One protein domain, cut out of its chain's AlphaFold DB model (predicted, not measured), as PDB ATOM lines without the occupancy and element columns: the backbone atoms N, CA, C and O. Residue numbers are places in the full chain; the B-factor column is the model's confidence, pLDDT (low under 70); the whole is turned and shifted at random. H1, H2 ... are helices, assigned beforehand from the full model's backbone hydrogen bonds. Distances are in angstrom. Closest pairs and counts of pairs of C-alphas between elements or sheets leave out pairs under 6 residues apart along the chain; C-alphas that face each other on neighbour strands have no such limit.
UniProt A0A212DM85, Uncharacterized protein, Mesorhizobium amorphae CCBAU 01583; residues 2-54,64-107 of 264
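What this domain is: This is residues 2 to 54 and 64 to 107 of the 264 residues of an uncharacterized protein of Mesorhizobium amorphae CCBAU 01583 (UniProt A0A212DM85). An open frame: long helix H3, with short H1 and H2 packed on it, and an L of helices H4 and H5. The printed part has 97 residues with five named helices, H1 to H5 in order along the chain and no named strand; its class is all helix, and it is extended, with a radius of gyration of the C-alphas of 21.3 A. The spans are 52 by 50 by 20 A.

How they stand to each other: H1, residues 2 to 9, touches H3, residues 17 to 52, with 27 to 38 alone, at a shallow tilt of 9 degrees, opposite ways; closest C-alphas Ala 6 and Ala 31, 5.6 A. H2, residues 11 to 14, touches H3 with 20 to 28 alone; closest C-alphas Ala 13 and Arg 24, 4.6 A. H4, residues 64 to 85, and H5, residues 87 to 107, are close but not clearly touching, about perpendicular at 85 degrees; closest C-alphas Ser 83 and Thr 90, 6.4 A. Both are apart from H1, H2 and H3. Each O i to N i+4 pair is within hydrogen-bond range in H1, H4 and H5, 27 of 32 in H3; H2 is too short for one.

Where its parts are: H1 begins at C-alpha 2 (-26.478, 12.804, 35.132). H3, 49.0 A, has a kink of 39 degrees near residue 41. H4 measures 31.9 A; H5, 30.4 A, ends at C-alpha 107 (-29.071, 9.006, 2.223).

The domain as a whole: Residues 55 to 63 are not printed; C-alphas 54 and 64 are 19.8 A apart. No printed residue is under 70 in pLDDT.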
ATOM      1  N   THR A   2     -27.471  11.711  35.237       92.62
ATOM      2  CA  THR A   2     -26.478  12.804  35.132       92.62
ATOM      3  C   THR A   2     -25.107  12.324  34.646       92.62
ATOM      4  O   THR A   2     -24.583  12.871  33.684       92.62
ATOM      5  N   ILE A   3     -24.562  11.254  35.240       92.44
ATOM      6  CA  ILE A   3     -23.257  10.680  34.857       92.44
ATOM      7  C   ILE A   3     -23.273  10.146  33.418       92.44
ATOM      8  O   ILE A   3     -22.332  10.375  32.671       92.44
ATOM      9  N   THR A   4     -24.353   9.473  33.003       95.06
ATOM     10  CA  THR A   4     -24.478   8.933  31.640       95.06
ATOM     11  C   THR A   4     -24.537  10.044  30.593       95.06
ATOM     12  O   THR A   4     -23.898   9.929  29.556       95.06
ATOM     13  N   LEU A   5     -25.240  11.147  30.873       93.31
ATOM     14  CA  LEU A   5     -25.259  12.315  29.988       93.31
ATOM     15  C   LEU A   5     -23.893  13.009  29.944       93.31
ATOM     16  O   LEU A   5     -23.404  13.318  28.861       93.31
ATOM     17  N   ALA A   6     -23.238  13.186  31.094       90.00
ATOM     18  CA  ALA A   6     -21.886  13.739  31.148       90.00
ATOM     19  C   ALA A   6     -20.888  12.894  30.335       90.00
ATOM     20  O   ALA A   6     -20.075  13.448  29.601       90.00
ATOM     21  N   ALA A   7     -20.993  11.562  30.401       93.75
ATOM     22  CA  ALA A   7     -20.142  10.644  29.646       93.75
ATOM     23  C   ALA A   7     -20.343  10.742  28.124       93.75
ATOM     24  O   ALA A   7     -19.377  10.608  27.382       93.75
ATOM     25  N   VAL A   8     -21.565  11.009  27.651       93.31
ATOM     26  CA  VAL A   8     -21.849  11.186  26.213       93.31
ATOM     27  C   VAL A   8     -21.378  12.555  25.704       93.31
ATOM     28  O   VAL A   8     -20.918  12.655  24.571       93.31
ATOM     29  N   PHE A   9     -21.441  13.604  26.532       91.94
ATOM     30  CA  PHE A   9     -20.978  14.945  26.146       91.94
ATOM     31  C   PHE A   9     -19.465  15.152  26.295       91.94
ATOM     32  O   PHE A   9     -18.904  16.007  25.613       91.94
ATOM     33  N   ALA A  10     -18.783  14.382  27.149       90.44
ATOM     34  CA  ALA A  10     -17.347  14.538  27.378       90.44
ATOM     35  C   ALA A  10     -16.498  14.393  26.095       90.44
ATOM     36  O   ALA A  10     -15.678  15.276  25.854       90.44
ATOM     37  N   PRO A  11     -16.703  13.387  25.217       90.81
ATOM     38  CA  PRO A  11     -15.958  13.276  23.959       90.81
ATOM     39  C   PRO A  11     -16.160  14.474  23.022       90.81
ATOM     40  O   PRO A  11     -15.218  14.903  22.362       90.81
ATOM     41  N   LEU A  12     -17.368  15.049  23.005       91.06
ATOM     42  CA  LEU A  12     -17.703  16.209  22.172       91.06
ATOM     43  C   LEU A  12     -16.939  17.470  22.599       91.06
ATOM     44  O   LEU A  12     -16.652  18.325  21.771       91.06
ATOM     45  N   ALA A  13     -16.543  17.581  23.869       88.62
ATOM     46  CA  ALA A  13     -15.727  18.701  24.337       88.62
ATOM     47  C   ALA A  13     -14.271  18.647  23.830       88.62
ATOM     48  O   ALA A  13     -13.577  19.667  23.857       88.62
ATOM     49  N   PHE A  14     -13.804  17.482  23.367       89.31
ATOM     50  CA  PHE A  14     -12.436  17.266  22.884       89.31
ATOM     51  C   PHE A  14     -12.321  17.252  21.351       89.31
ATOM     52  O   PHE A  14     -11.243  16.978  20.823       89.31
ATOM     53  N   THR A  15     -13.393  17.561  20.614       89.31
ATOM     54  CA  THR A  15     -13.346  17.624  19.145       89.31
ATOM     55  C   THR A  15     -12.548  18.839  18.665       89.31
ATOM     56  O   THR A  15     -12.807  19.963  19.094       89.31
ATOM     57  N   GLY A  16     -11.583  18.621  17.765       88.50
ATOM     58  CA  GLY A  16     -10.765  19.677  17.157       88.50
ATOM     59  C   GLY A  16     -11.371  20.291  15.886       88.50
ATOM     60  O   GLY A  16     -12.427  19.874  15.416       88.50
ATOM     61  N   GLY A  17     -10.669  21.268  15.303       88.81
ATOM     62  CA  GLY A  17     -11.073  21.956  14.068       88.81
ATOM     63  C   GLY A  17     -11.958  23.189  14.291       88.81
ATOM     64  O   GLY A  17     -12.397  23.467  15.407       88.81
ATOM     65  N   LEU A  18     -12.216  23.942  13.213       84.19
ATOM     66  CA  LEU A  18     -13.048  25.157  13.249       84.19
ATOM     67  C   LEU A  18     -14.491  24.837  13.678       84.19
ATOM     68  O   LEU A  18     -15.082  25.541  14.490       84.19
ATOM     69  N   THR A  19     -15.030  23.727  13.176       82.94
ATOM     70  CA  THR A  19     -16.349  23.202  13.551       82.94
ATOM     71  C   THR A  19     -16.363  22.671  14.986       82.94
ATOM     72  O   THR A  19     -17.315  22.917  15.721       82.94
ATOM     73  N   GLY A  20     -15.285  22.012  15.425       85.75
ATOM     74  CA  GLY A  20     -15.141  21.515  16.797       85.75
ATOM     75  C   GLY A  20     -15.118  22.624  17.851       85.75
ATOM     76  O   GLY A  20     -15.634  22.424  18.946       85.75
ATOM     77  N   ALA A  21     -14.602  23.814  17.520       86.75
ATOM     78  CA  ALA A  21     -14.623  24.962  18.427       86.75
ATOM     79  C   ALA A  21     -16.057  25.420  18.755       86.75
ATOM     80  O   ALA A  21     -16.381  25.606  19.928       86.75
ATOM     81  N   LEU A  22     -16.930  25.512  17.744       88.25
ATOM     82  CA  LEU A  22     -18.336  25.893  17.926       88.25
ATOM     83  C   LEU A  22     -19.103  24.851  18.754       88.25
ATOM     84  O   LEU A  22     -19.833  25.191  19.685       88.25
ATOM     85  N   PHE A  23     -18.903  23.565  18.457       88.00
ATOM     86  CA  PHE A  23     -19.577  22.491  19.190       88.00
ATOM     87  C   PHE A  23     -19.038  22.295  20.611       88.00
ATOM     88  O   PHE A  23     -19.795  21.880  21.491       88.00
ATOM     89  N   ARG A  24     -17.772  22.640  20.879       91.94
ATOM     90  CA  ARG A  24     -17.172  22.549  22.217       91.94
ATOM     91  C   ARG A  24     -17.826  23.502  23.214       91.94
ATOM     92  O   ARG A  24     -18.108  23.089  24.338       91.94
ATOM     93  N   GLU A  25     -18.087  24.750  22.829       93.12
ATOM     94  CA  GLU A  25     -18.760  25.724  23.704       93.12
ATOM     95  C   GLU A  25     -20.177  25.258  24.072       93.12
ATOM     96  O   GLU A  25     -20.586  25.294  25.239       93.12
ATOM     97  N   PHE A  26     -20.902  24.716  23.095       91.75
ATOM     98  CA  PHE A  26     -22.217  24.119  23.307       91.75
ATOM     99  C   PHE A  26     -22.164  22.863  24.196       91.75
ATOM    100  O   PHE A  26     -22.945  22.723  25.139       91.75
ATOM    101  N   ALA A  27     -21.213  21.960  23.954       93.25
ATOM    102  CA  ALA A  27     -21.076  20.727  24.727       93.25
ATOM    103  C   ALA A  27     -20.754  21.006  26.204       93.25
ATOM    104  O   ALA A  27     -21.367  20.413  27.094       93.25
ATOM    105  N   VAL A  28     -19.833  21.936  26.481       92.94
ATOM    106  CA  VAL A  28     -19.441  22.294  27.854       92.94
ATOM    107  C   VAL A  28     -20.596  22.952  28.609       92.94
ATOM    108  O   VAL A  28     -20.830  22.625  29.775       92.94
ATOM    109  N   THR A  29     -21.352  23.840  27.960       94.25
ATOM    110  CA  THR A  29     -22.504  24.505  28.588       94.25
ATOM    111  C   THR A  29     -23.636  23.525  28.903       94.25
ATOM    112  O   THR A  29     -24.167  23.553  30.017       94.25
ATOM    113  N   LEU A  30     -23.963  22.603  27.989       94.00
ATOM    114  CA  LEU A  30     -24.955  21.554  28.247       94.00
ATOM    115  C   LEU A  30     -24.509  20.579  29.339       94.00
ATOM    116  O   LEU A  30     -25.278  20.304  30.265       94.00
ATOM    117  N   ALA A  31     -23.274  20.081  29.269       93.69
ATOM    118  CA  ALA A  31     -22.743  19.158  30.268       93.69
ATOM    119  C   ALA A  31     -22.718  19.805  31.663       93.69
ATOM    120  O   ALA A  31     -23.193  19.208  32.633       93.69
ATOM    121  N   GLY A  32     -22.244  21.051  31.756       93.88
ATOM    122  CA  GLY A  32     -22.246  21.825  32.996       93.88
ATOM    123  C   GLY A  32     -23.658  22.050  33.549       93.88
ATOM    124  O   GLY A  32     -23.888  21.840  34.741       93.88
ATOM    125  N   SER A  33     -24.620  22.394  32.686       95.06
ATOM    126  CA  SER A  33     -26.027  22.582  33.067       95.06
ATOM    127  C   SER A  33     -26.657  21.305  33.635       95.06
ATOM    128  O   SER A  33     -27.299  21.345  34.685       95.06
ATOM    129  N   VAL A  34     -26.420  20.144  33.012       94.75
ATOM    130  CA  VAL A  34     -26.944  18.849  33.488       94.75
ATOM    131  C   VAL A  34     -26.341  18.452  34.837       94.75
ATOM    132  O   VAL A  34     -27.061  17.963  35.712       94.75
ATOM    133  N   VAL A  35     -25.039  18.675  35.043       94.75
ATOM    134  CA  VAL A  35     -24.378  18.385  36.327       94.75
ATOM    135  C   VAL A  35     -24.916  19.297  37.428       94.75
ATOM    136  O   VAL A  35     -25.308  18.807  38.491       94.75
ATOM    137  N   LEU A  36     -25.012  20.602  37.161       95.56
ATOM    138  CA  LEU A  36     -25.567  21.566  38.109       95.56
ATOM    139  C   LEU A  36     -27.038  21.256  38.431       95.56
ATOM    140  O   LEU A  36     -27.431  21.276  39.598       95.56
ATOM    141  N   SER A  37     -27.834  20.890  37.423       96.12
ATOM    142  CA  SER A  37     -29.218  20.433  37.595       96.12
ATOM    143  C   SER A  37     -29.301  19.189  38.482       96.12
ATOM    144  O   SER A  37     -30.152  19.126  39.365       96.12
ATOM    145  N   GLY A  38     -28.377  18.238  38.327       95.12
ATOM    146  CA  GLY A  38     -28.266  17.072  39.201       95.12
ATOM    147  C   GLY A  38     -28.050  17.436  40.670       95.12
ATOM    148  O   GLY A  38     -28.734  16.903  41.546       95.12
ATOM    149  N   ILE A  39     -27.144  18.379  40.940       95.75
ATOM    150  CA  ILE A  39     -26.878  18.876  42.300       95.75
ATOM    151  C   ILE A  39     -28.127  19.558  42.866       95.75
ATOM    152  O   ILE A  39     -28.537  19.275  43.994       95.75
ATOM    153  N   ILE A  40     -28.775  20.415  42.074       96.38
ATOM    154  CA  ILE A  40     -30.016  21.098  42.456       96.38
ATOM    155  C   ILE A  40     -31.138  20.087  42.733       96.38
ATOM    156  O   ILE A  40     -31.868  20.233  43.712       96.38
ATOM    157  N   ALA A  41     -31.253  19.033  41.926       95.88
ATOM    158  CA  ALA A  41     -32.282  18.015  42.080       95.88
ATOM    159  C   ALA A  41     -32.125  17.214  43.381       95.88
ATOM    160  O   ALA A  41     -33.121  16.882  44.016       95.88
ATOM    161  N   VAL A  42     -30.894  16.924  43.806       95.56
ATOM    162  CA  VAL A  42     -30.643  16.181  45.053       95.56
ATOM    163  C   VAL A  42     -30.726  17.081  46.291       95.56
ATOM    164  O   VAL A  42     -31.023  16.598  47.377       95.56
ATOM    165  N   THR A  43     -30.510  18.391  46.154       95.94
ATOM    166  CA  THR A  43     -30.492  19.329  47.293       95.94
ATOM    167  C   THR A  43     -31.817  20.070  47.476       95.94
ATOM    168  O   THR A  43     -32.434  20.011  48.540       95.94
ATOM    169  N   ILE A  44     -32.283  20.760  46.437       96.56
ATOM    170  CA  ILE A  44     -33.429  21.668  46.508       96.56
ATOM    171  C   ILE A  44     -34.753  20.902  46.387       96.56
ATOM    172  O   ILE A  44     -35.688  21.195  47.133       96.56
ATOM    173  N   THR A  45     -34.852  19.901  45.506       96.19
ATOM    174  CA  THR A  45     -36.100  19.135  45.314       96.19
ATOM    175  C   THR A  45     -36.610  18.454  46.586       96.19
ATOM    176  O   THR A  45     -37.801  18.615  46.866       96.19
ATOM    177  N   PRO A  46     -35.802  17.734  47.399       95.00
ATOM    178  CA  PRO A  46     -36.325  17.134  48.629       95.00
ATOM    179  C   PRO A  46     -36.755  18.195  49.650       95.00
ATOM    180  O   PRO A  46     -37.791  18.037  50.296       95.00
ATOM    181  N   MET A  47     -36.024  19.310  49.747       96.44
ATOM    182  CA  MET A  47     -36.352  20.418  50.652       96.44
ATOM    183  C   MET A  47     -37.671  21.099  50.268       96.44
ATOM    184  O   MET A  47     -38.532  21.319  51.124       96.44
ATOM    185  N   MET A  48     -37.867  21.378  48.977       95.06
ATOM    186  CA  MET A  48     -39.124  21.924  48.473       95.06
ATOM    187  C   MET A  48     -40.269  20.925  48.616       95.06
ATOM    188  O   MET A  48     -41.344  21.313  49.064       95.06
ATOM    189  N   SER A  49     -40.048  19.644  48.316       93.25
ATOM    190  CA  SER A  49     -41.084  18.612  48.447       93.25
ATOM    191  C   SER A  49     -41.578  18.500  49.890       93.25
ATOM    192  O   SER A  49     -42.784  18.486  50.115       93.25
ATOM    193  N   ALA A  50     -40.673  18.530  50.873       93.69
ATOM    194  CA  ALA A  50     -41.031  18.482  52.290       93.69
ATOM    195  C   ALA A  50     -41.804  19.722  52.778       93.69
ATOM    196  O   ALA A  50     -42.577  19.626  53.730       93.69
ATOM    197  N   ARG A  51     -41.599  20.893  52.159       92.94
ATOM    198  CA  ARG A  51     -42.255  22.150  52.569       92.94
ATOM    199  C   ARG A  51     -43.531  22.474  51.796       92.94
ATOM    200  O   ARG A  51     -44.416  23.122  52.352       92.94
ATOM    201  N   LEU A  52     -43.611  22.094  50.522       92.88
ATOM    202  CA  LEU A  52     -44.738  22.427  49.648       92.88
ATOM    203  C   LEU A  52     -45.838  21.364  49.684       92.88
ATOM    204  O   LEU A  52     -47.012  21.735  49.600       92.88
ATOM    205  N   LEU A  53     -45.500  20.071  49.803       89.62
ATOM    206  CA  LEU A  53     -46.532  19.037  49.879       89.62
ATOM    207  C   LEU A  53     -47.270  19.133  51.215       89.62
ATOM    208  O   LEU A  53     -46.687  19.043  52.292       89.62
ATOM    209  N   LYS A  54     -48.592  19.270  51.125       85.44
ATOM    210  CA  LYS A  54     -49.509  19.185  52.260       85.44
ATOM    211  C   LYS A  54     -50.231  17.849  52.192       85.44
ATOM    212  O   LYS A  54     -50.734  17.479  51.132       85.44
ATOM    213  N   VAL A  64     -59.837  11.126  39.044       94.38
ATOM    214  CA  VAL A  64     -59.995  10.943  37.593       94.38
ATOM    215  C   VAL A  64     -58.630  10.706  36.951       94.38
ATOM    216  O   VAL A  64     -58.482   9.751  36.193       94.38
ATOM    217  N   VAL A  65     -57.630  11.519  37.303       95.44
ATOM    218  CA  VAL A  65     -56.257  11.376  36.800       95.44
ATOM    219  C   VAL A  65     -55.683  10.009  37.180       95.44
ATOM    220  O   VAL A  65     -55.282   9.265  36.287       95.44
ATOM    221  N   ASP A  66     -55.748   9.620  38.453       93.75
ATOM    222  CA  ASP A  66     -55.256   8.324  38.942       93.75
ATOM    223  C   ASP A  66     -55.938   7.151  38.214       93.75
ATOM    224  O   ASP A  66     -55.286   6.186  37.814       93.75
ATOM    225  N   GLY A  67     -57.250   7.252  37.965       95.00
ATOM    226  CA  GLY A  67     -57.995   6.253  37.198       95.00
ATOM    227  C   GLY A  67     -57.530   6.141  35.742       95.00
ATOM    228  O   GLY A  67     -57.359   5.028  35.236       95.00
ATOM    229  N   THR A  68     -57.294   7.277  35.075       95.94
ATOM    230  CA  THR A  68     -56.776   7.296  33.695       95.94
ATOM    231  C   THR A  68     -55.354   6.747  33.609       95.94
ATOM    232  O   THR A  68     -55.095   5.887  32.768       95.94
ATOM    233  N   PHE A  69     -54.459   7.152  34.515       96.81
ATOM    234  CA  PHE A  69     -53.088   6.644  34.569       96.81
ATOM    235  C   PHE A  69     -53.053   5.147  34.870       96.81
ATOM    236  O   PHE A  69     -52.330   4.421  34.195       96.81
ATOM    237  N   GLY A  70     -53.902   4.653  35.775       97.06
ATOM    238  CA  GLY A  70     -54.004   3.217  36.041       97.06
ATOM    239  C   GLY A  70     -54.525   2.411  34.844       97.06
ATOM    240  O   GLY A  70     -54.163   1.249  34.670       97.06
ATOM    241  N   TRP A  71     -55.372   2.991  33.983       97.00
ATOM    242  CA  TRP A  71     -55.749   2.339  32.723       97.00
ATOM    243  C   TRP A  71     -54.572   2.284  31.742       97.00
ATOM    244  O   TRP A  71     -54.301   1.209  31.205       97.00
ATOM    245  N   VAL A  72     -53.846   3.393  31.567       97.94
ATOM    246  CA  VAL A  72     -52.655   3.453  30.702       97.94
ATOM    247  C   VAL A  72     -51.579   2.475  31.176       97.94
ATOM    248  O   VAL A  72     -51.043   1.729  30.361       97.94
ATOM    249  N   GLU A  73     -51.316   2.417  32.483       97.81
ATOM    250  CA  GLU A  73     -50.352   1.497  33.094       97.81
ATOM    251  C   GLU A  73     -50.680   0.042  32.752       97.81
ATOM    252  O   GLU A  73     -49.824  -0.679  32.246       97.81
ATOM    253  N   ARG A  74     -51.941  -0.377  32.923       97.56
ATOM    254  CA  ARG A  74     -52.374  -1.747  32.601       97.56
ATOM    255  C   ARG A  74     -52.257  -2.076  31.114       97.56
ATOM    256  O   ARG A  74     -51.946  -3.212  30.758       97.56
ATOM    257  N   VAL A  75     -52.551  -1.118  30.234       97.50
ATOM    258  CA  VAL A  75     -52.407  -1.307  28.781       97.50
ATOM    259  C   VAL A  75     -50.932  -1.441  28.412       97.50
ATOM    260  O   VAL A  75     -50.566  -2.375  27.698       97.50
ATOM    261  N   TYR A  76     -50.085  -0.560  28.944       97.75
ATOM    262  CA  TYR A  76     -48.642  -0.607  28.744       97.75
ATOM    263  C   TYR A  76     -48.041  -1.915  29.272       97.75
ATOM    264  O   TYR A  76     -47.301  -2.582  28.555       97.75
ATOM    265  N   GLU A  77     -48.428  -2.349  30.472       97.38
ATOM    266  CA  GLU A  77     -47.988  -3.613  31.062       97.38
ATOM    267  C   GLU A  77     -48.349  -4.811  30.171       97.38
ATOM    268  O   GLU A  77     -47.502  -5.667  29.913       97.38
ATOM    269  N   LYS A  78     -49.584  -4.863  29.648       96.31
ATOM    270  CA  LYS A  78     -50.005  -5.911  28.702       96.31
ATOM    271  C   LYS A  78     -49.192  -5.874  27.405       96.31
ATOM    272  O   LYS A  78     -48.788  -6.932  26.926       96.31
ATOM    273  N   ALA A  79     -48.928  -4.686  26.861       94.62
ATOM    274  CA  ALA A  79     -48.129  -4.523  25.646       94.62
ATOM    275  C   ALA A  79     -46.673  -4.973  25.852       94.62
ATOM    276  O   ALA A  79     -46.135  -5.726  25.039       94.62
ATOM    277  N   VAL A  80     -46.054  -4.587  26.972       95.88
ATOM    278  CA  VAL A  80     -44.686  -4.987  27.332       95.88
ATOM    279  C   VAL A  80     -44.607  -6.489  27.586       95.88
ATOM    280  O   VAL A  80     -43.719  -7.146  27.050       95.88
ATOM    281  N   LYS A  81     -45.558  -7.070  28.329       95.69
ATOM    282  CA  LYS A  81     -45.630  -8.528  28.529       95.69
ATOM    283  C   LYS A  81     -45.767  -9.276  27.201       95.69
ATOM    284  O   LYS A  81     -45.066 -10.262  26.990       95.69
ATOM    285  N   GLY A  82     -46.604  -8.784  26.286       93.25
ATOM    286  CA  GLY A  82     -46.720  -9.337  24.932       93.25
ATOM    287  C   GLY A  82     -45.399  -9.276  24.158       93.25
ATOM    288  O   GLY A  82     -44.966 -10.281  23.597       93.25
ATOM    289  N   SER A  83     -44.723  -8.128  24.199       93.31
ATOM    290  CA  SER A  83     -43.410  -7.907  23.576       93.31
ATOM    291  C   SER A  83     -42.332  -8.858  24.128       93.31
ATOM    292  O   SER A  83     -41.597  -9.491  23.368       93.31
ATOM    293  N   LEU A  84     -42.277  -9.051  25.451       94.12
ATOM    294  CA  LEU A  84     -41.303  -9.944  26.092       94.12
ATOM    295  C   LEU A  84     -41.580 -11.435  25.860       94.12
ATOM    296  O   LEU A  84     -40.632 -12.223  25.899       94.12
ATOM    297  N   ASN A  85     -42.837 -11.827  25.630       95.06
ATOM    298  CA  ASN A  85     -43.196 -13.215  25.323       95.06
ATOM    299  C   ASN A  85     -42.722 -13.628  23.919       95.06
ATOM    300  O   ASN A  85     -42.296 -14.763  23.729       95.06
ATOM    301  N   TYR A  86     -42.723 -12.701  22.956       93.50
ATOM    302  CA  TYR A  86     -42.285 -12.942  21.576       93.50
ATOM    303  C   TYR A  86     -40.943 -12.257  21.269       93.50
ATOM    304  O   TYR A  86     -40.815 -11.476  20.325       93.50
ATOM    305  N   ARG A  87     -39.907 -12.602  22.047       94.38
ATOM    306  CA  ARG A  87     -38.529 -12.079  21.898       94.38
ATOM    307  C   ARG A  87     -37.940 -12.127  20.477       94.38
ATOM    308  O   ARG A  87     -37.291 -11.155  20.097       94.38
ATOM    309  N   PRO A  88     -38.108 -13.196  19.668       94.12
ATOM    310  CA  PRO A  88     -37.525 -13.195  18.325       94.12
ATOM    311  C   PRO A  88     -38.180 -12.149  17.413       94.12
ATOM    312  O   PRO A  88     -37.490 -11.499  16.635       94.12
ATOM    313  N   VAL A  89     -39.491 -11.924  17.551       94.94
ATOM    314  CA  VAL A  89     -40.216 -10.911  16.767       94.94
ATOM    315  C   VAL A  89     -39.731  -9.509  17.129       94.94
ATOM    316  O   VAL A  89     -39.475  -8.695  16.244       94.94
ATOM    317  N   THR A  90     -39.542  -9.227  18.419       94.44
ATOM    318  CA  THR A  90     -39.056  -7.914  18.864       94.44
ATOM    319  C   THR A  90     -37.624  -7.646  18.421       94.44
ATOM    320  O   THR A  90     -37.332  -6.533  17.987       94.44
ATOM    321  N   LEU A  91     -36.750  -8.656  18.427       95.62
ATOM    322  CA  LEU A  91     -35.396  -8.532  17.880       95.62
ATOM    323  C   LEU A  91     -35.388  -8.233  16.375       95.62
ATOM    324  O   LEU A  91     -34.623  -7.373  15.942       95.62
ATOM    325  N   ILE A  92     -36.250  -8.886  15.588       96.69
ATOM    326  CA  ILE A  92     -36.376  -8.605  14.148       96.69
ATOM    327  C   ILE A  92     -36.825  -7.158  13.920       96.69
ATOM    328  O   ILE A  92     -36.260  -6.471  13.072       96.69
ATOM    329  N   ILE A  93     -37.793  -6.670  14.701       96.25
ATOM    330  CA  ILE A  93     -38.259  -5.279  14.610       96.25
ATOM    331  C   ILE A  93     -37.127  -4.302  14.947       96.25
ATOM    332  O   ILE A  93     -36.938  -3.324  14.227       96.25
ATOM    333  N   VAL A  94     -36.352  -4.563  16.005       96.56
ATOM    334  CA  VAL A  94     -35.203  -3.719  16.378       96.56
ATOM    335  C   VAL A  94     -34.150  -3.710  15.270       96.56
ATOM    336  O   VAL A  94     -33.691  -2.636  14.888       96.56
ATOM    337  N   LEU A  95     -33.807  -4.873  14.710       97.50
ATOM    338  CA  LEU A  95     -32.869  -4.971  13.588       97.50
ATOM    339  C   LEU A  95     -33.372  -4.224  12.352       97.50
ATOM    340  O   LEU A  95     -32.601  -3.501  11.726       97.50
ATOM    341  N   ALA A  96     -34.660  -4.343  12.030       97.75
ATOM    342  CA  ALA A  96     -35.272  -3.592  10.942       97.75
ATOM    343  C   ALA A  96     -35.199  -2.078  11.195       97.75
ATOM    344  O   ALA A  96     -34.814  -1.336  10.296       97.75
ATOM    345  N   LEU A  97     -35.488  -1.610  12.415       97.75
ATOM    346  CA  LEU A  97     -35.413  -0.186  12.765       97.75
ATOM    347  C   LEU A  97     -33.983   0.357  12.663       97.75
ATOM    348  O   LEU A  97     -33.768   1.436  12.110       97.75
ATOM    349  N   VAL A  98     -33.004  -0.393  13.178       98.00
ATOM    350  CA  VAL A  98     -31.580  -0.040  13.084       98.00
ATOM    351  C   VAL A  98     -31.136  -0.028  11.621       98.00
ATOM    352  O   VAL A  98     -30.464   0.913  11.203       98.00
ATOM    353  N   GLY A  99     -31.568  -1.007  10.824       97.50
ATOM    354  CA  GLY A  99     -31.296  -1.068   9.388       97.50
ATOM    355  C   GLY A  99     -31.882   0.119   8.621       97.50
ATOM    356  O   GLY A  99     -31.171   0.761   7.850       97.50
ATOM    357  N   VAL A 100     -33.145   0.471   8.878       97.69
ATOM    358  CA  VAL A 100     -33.808   1.638   8.268       97.69
ATOM    359  C   VAL A 100     -33.123   2.936   8.688       97.69
ATOM    360  O   VAL A 100     -32.885   3.799   7.846       97.69
ATOM    361  N   THR A 101     -32.754   3.068   9.963       97.44
ATOM    362  CA  THR A 101     -32.038   4.251  10.465       97.44
ATOM    363  C   THR A 101     -30.661   4.376   9.815       97.44
ATOM    364  O   THR A 101     -30.300   5.457   9.358       97.44
ATOM    365  N   GLY A 102     -29.915   3.274   9.705       96.62
ATOM    366  CA  GLY A 102     -28.630   3.240   9.007       96.62
ATOM    367  C   GLY A 102     -28.765   3.619   7.530       96.62
ATOM    368  O   GLY A 102     -28.004   4.446   7.032       96.62
ATOM    369  N   PHE A 103     -29.782   3.095   6.843       96.75
ATOM    370  CA  PHE A 103     -30.073   3.460   5.457       96.75
ATOM    371  C   PHE A 103     -30.405   4.954   5.314       96.75
ATOM    372  O   PHE A 103     -29.799   5.640   4.489       96.75
ATOM    373  N   ALA A 104     -31.304   5.483   6.150       95.94
ATOM    374  CA  ALA A 104     -31.679   6.897   6.145       95.94
ATOM    375  C   ALA A 104     -30.479   7.818   6.430       95.94
ATOM    376  O   ALA A 104     -30.332   8.860   5.787       95.94
ATOM    377  N   PHE A 105     -29.585   7.403   7.332       95.94
ATOM    378  CA  PHE A 105     -28.361   8.135   7.649       95.94
ATOM    379  C   PHE A 105     -27.443   8.268   6.426       95.94
ATOM    380  O   PHE A 105     -26.965   9.359   6.137       95.94
ATOM    381  N   THR A 106     -27.265   7.199   5.641       94.06
ATOM    382  CA  THR A 106     -26.429   7.247   4.420       94.06
ATOM    383  C   THR A 106     -27.033   8.056   3.270       94.06
ATOM    384  O   THR A 106     -26.312   8.462   2.362       94.06
ATOM    385  N   LYS A 107     -28.352   8.273   3.276       93.81
ATOM    386  CA  LYS A 107     -29.071   9.006   2.223       93.81
ATOM    387  C   LYS A 107     -29.291  10.485   2.544       93.81
ATOM    388  O   LYS A 107     -29.776  11.212   1.684       93.81
TER     389      LYS A 107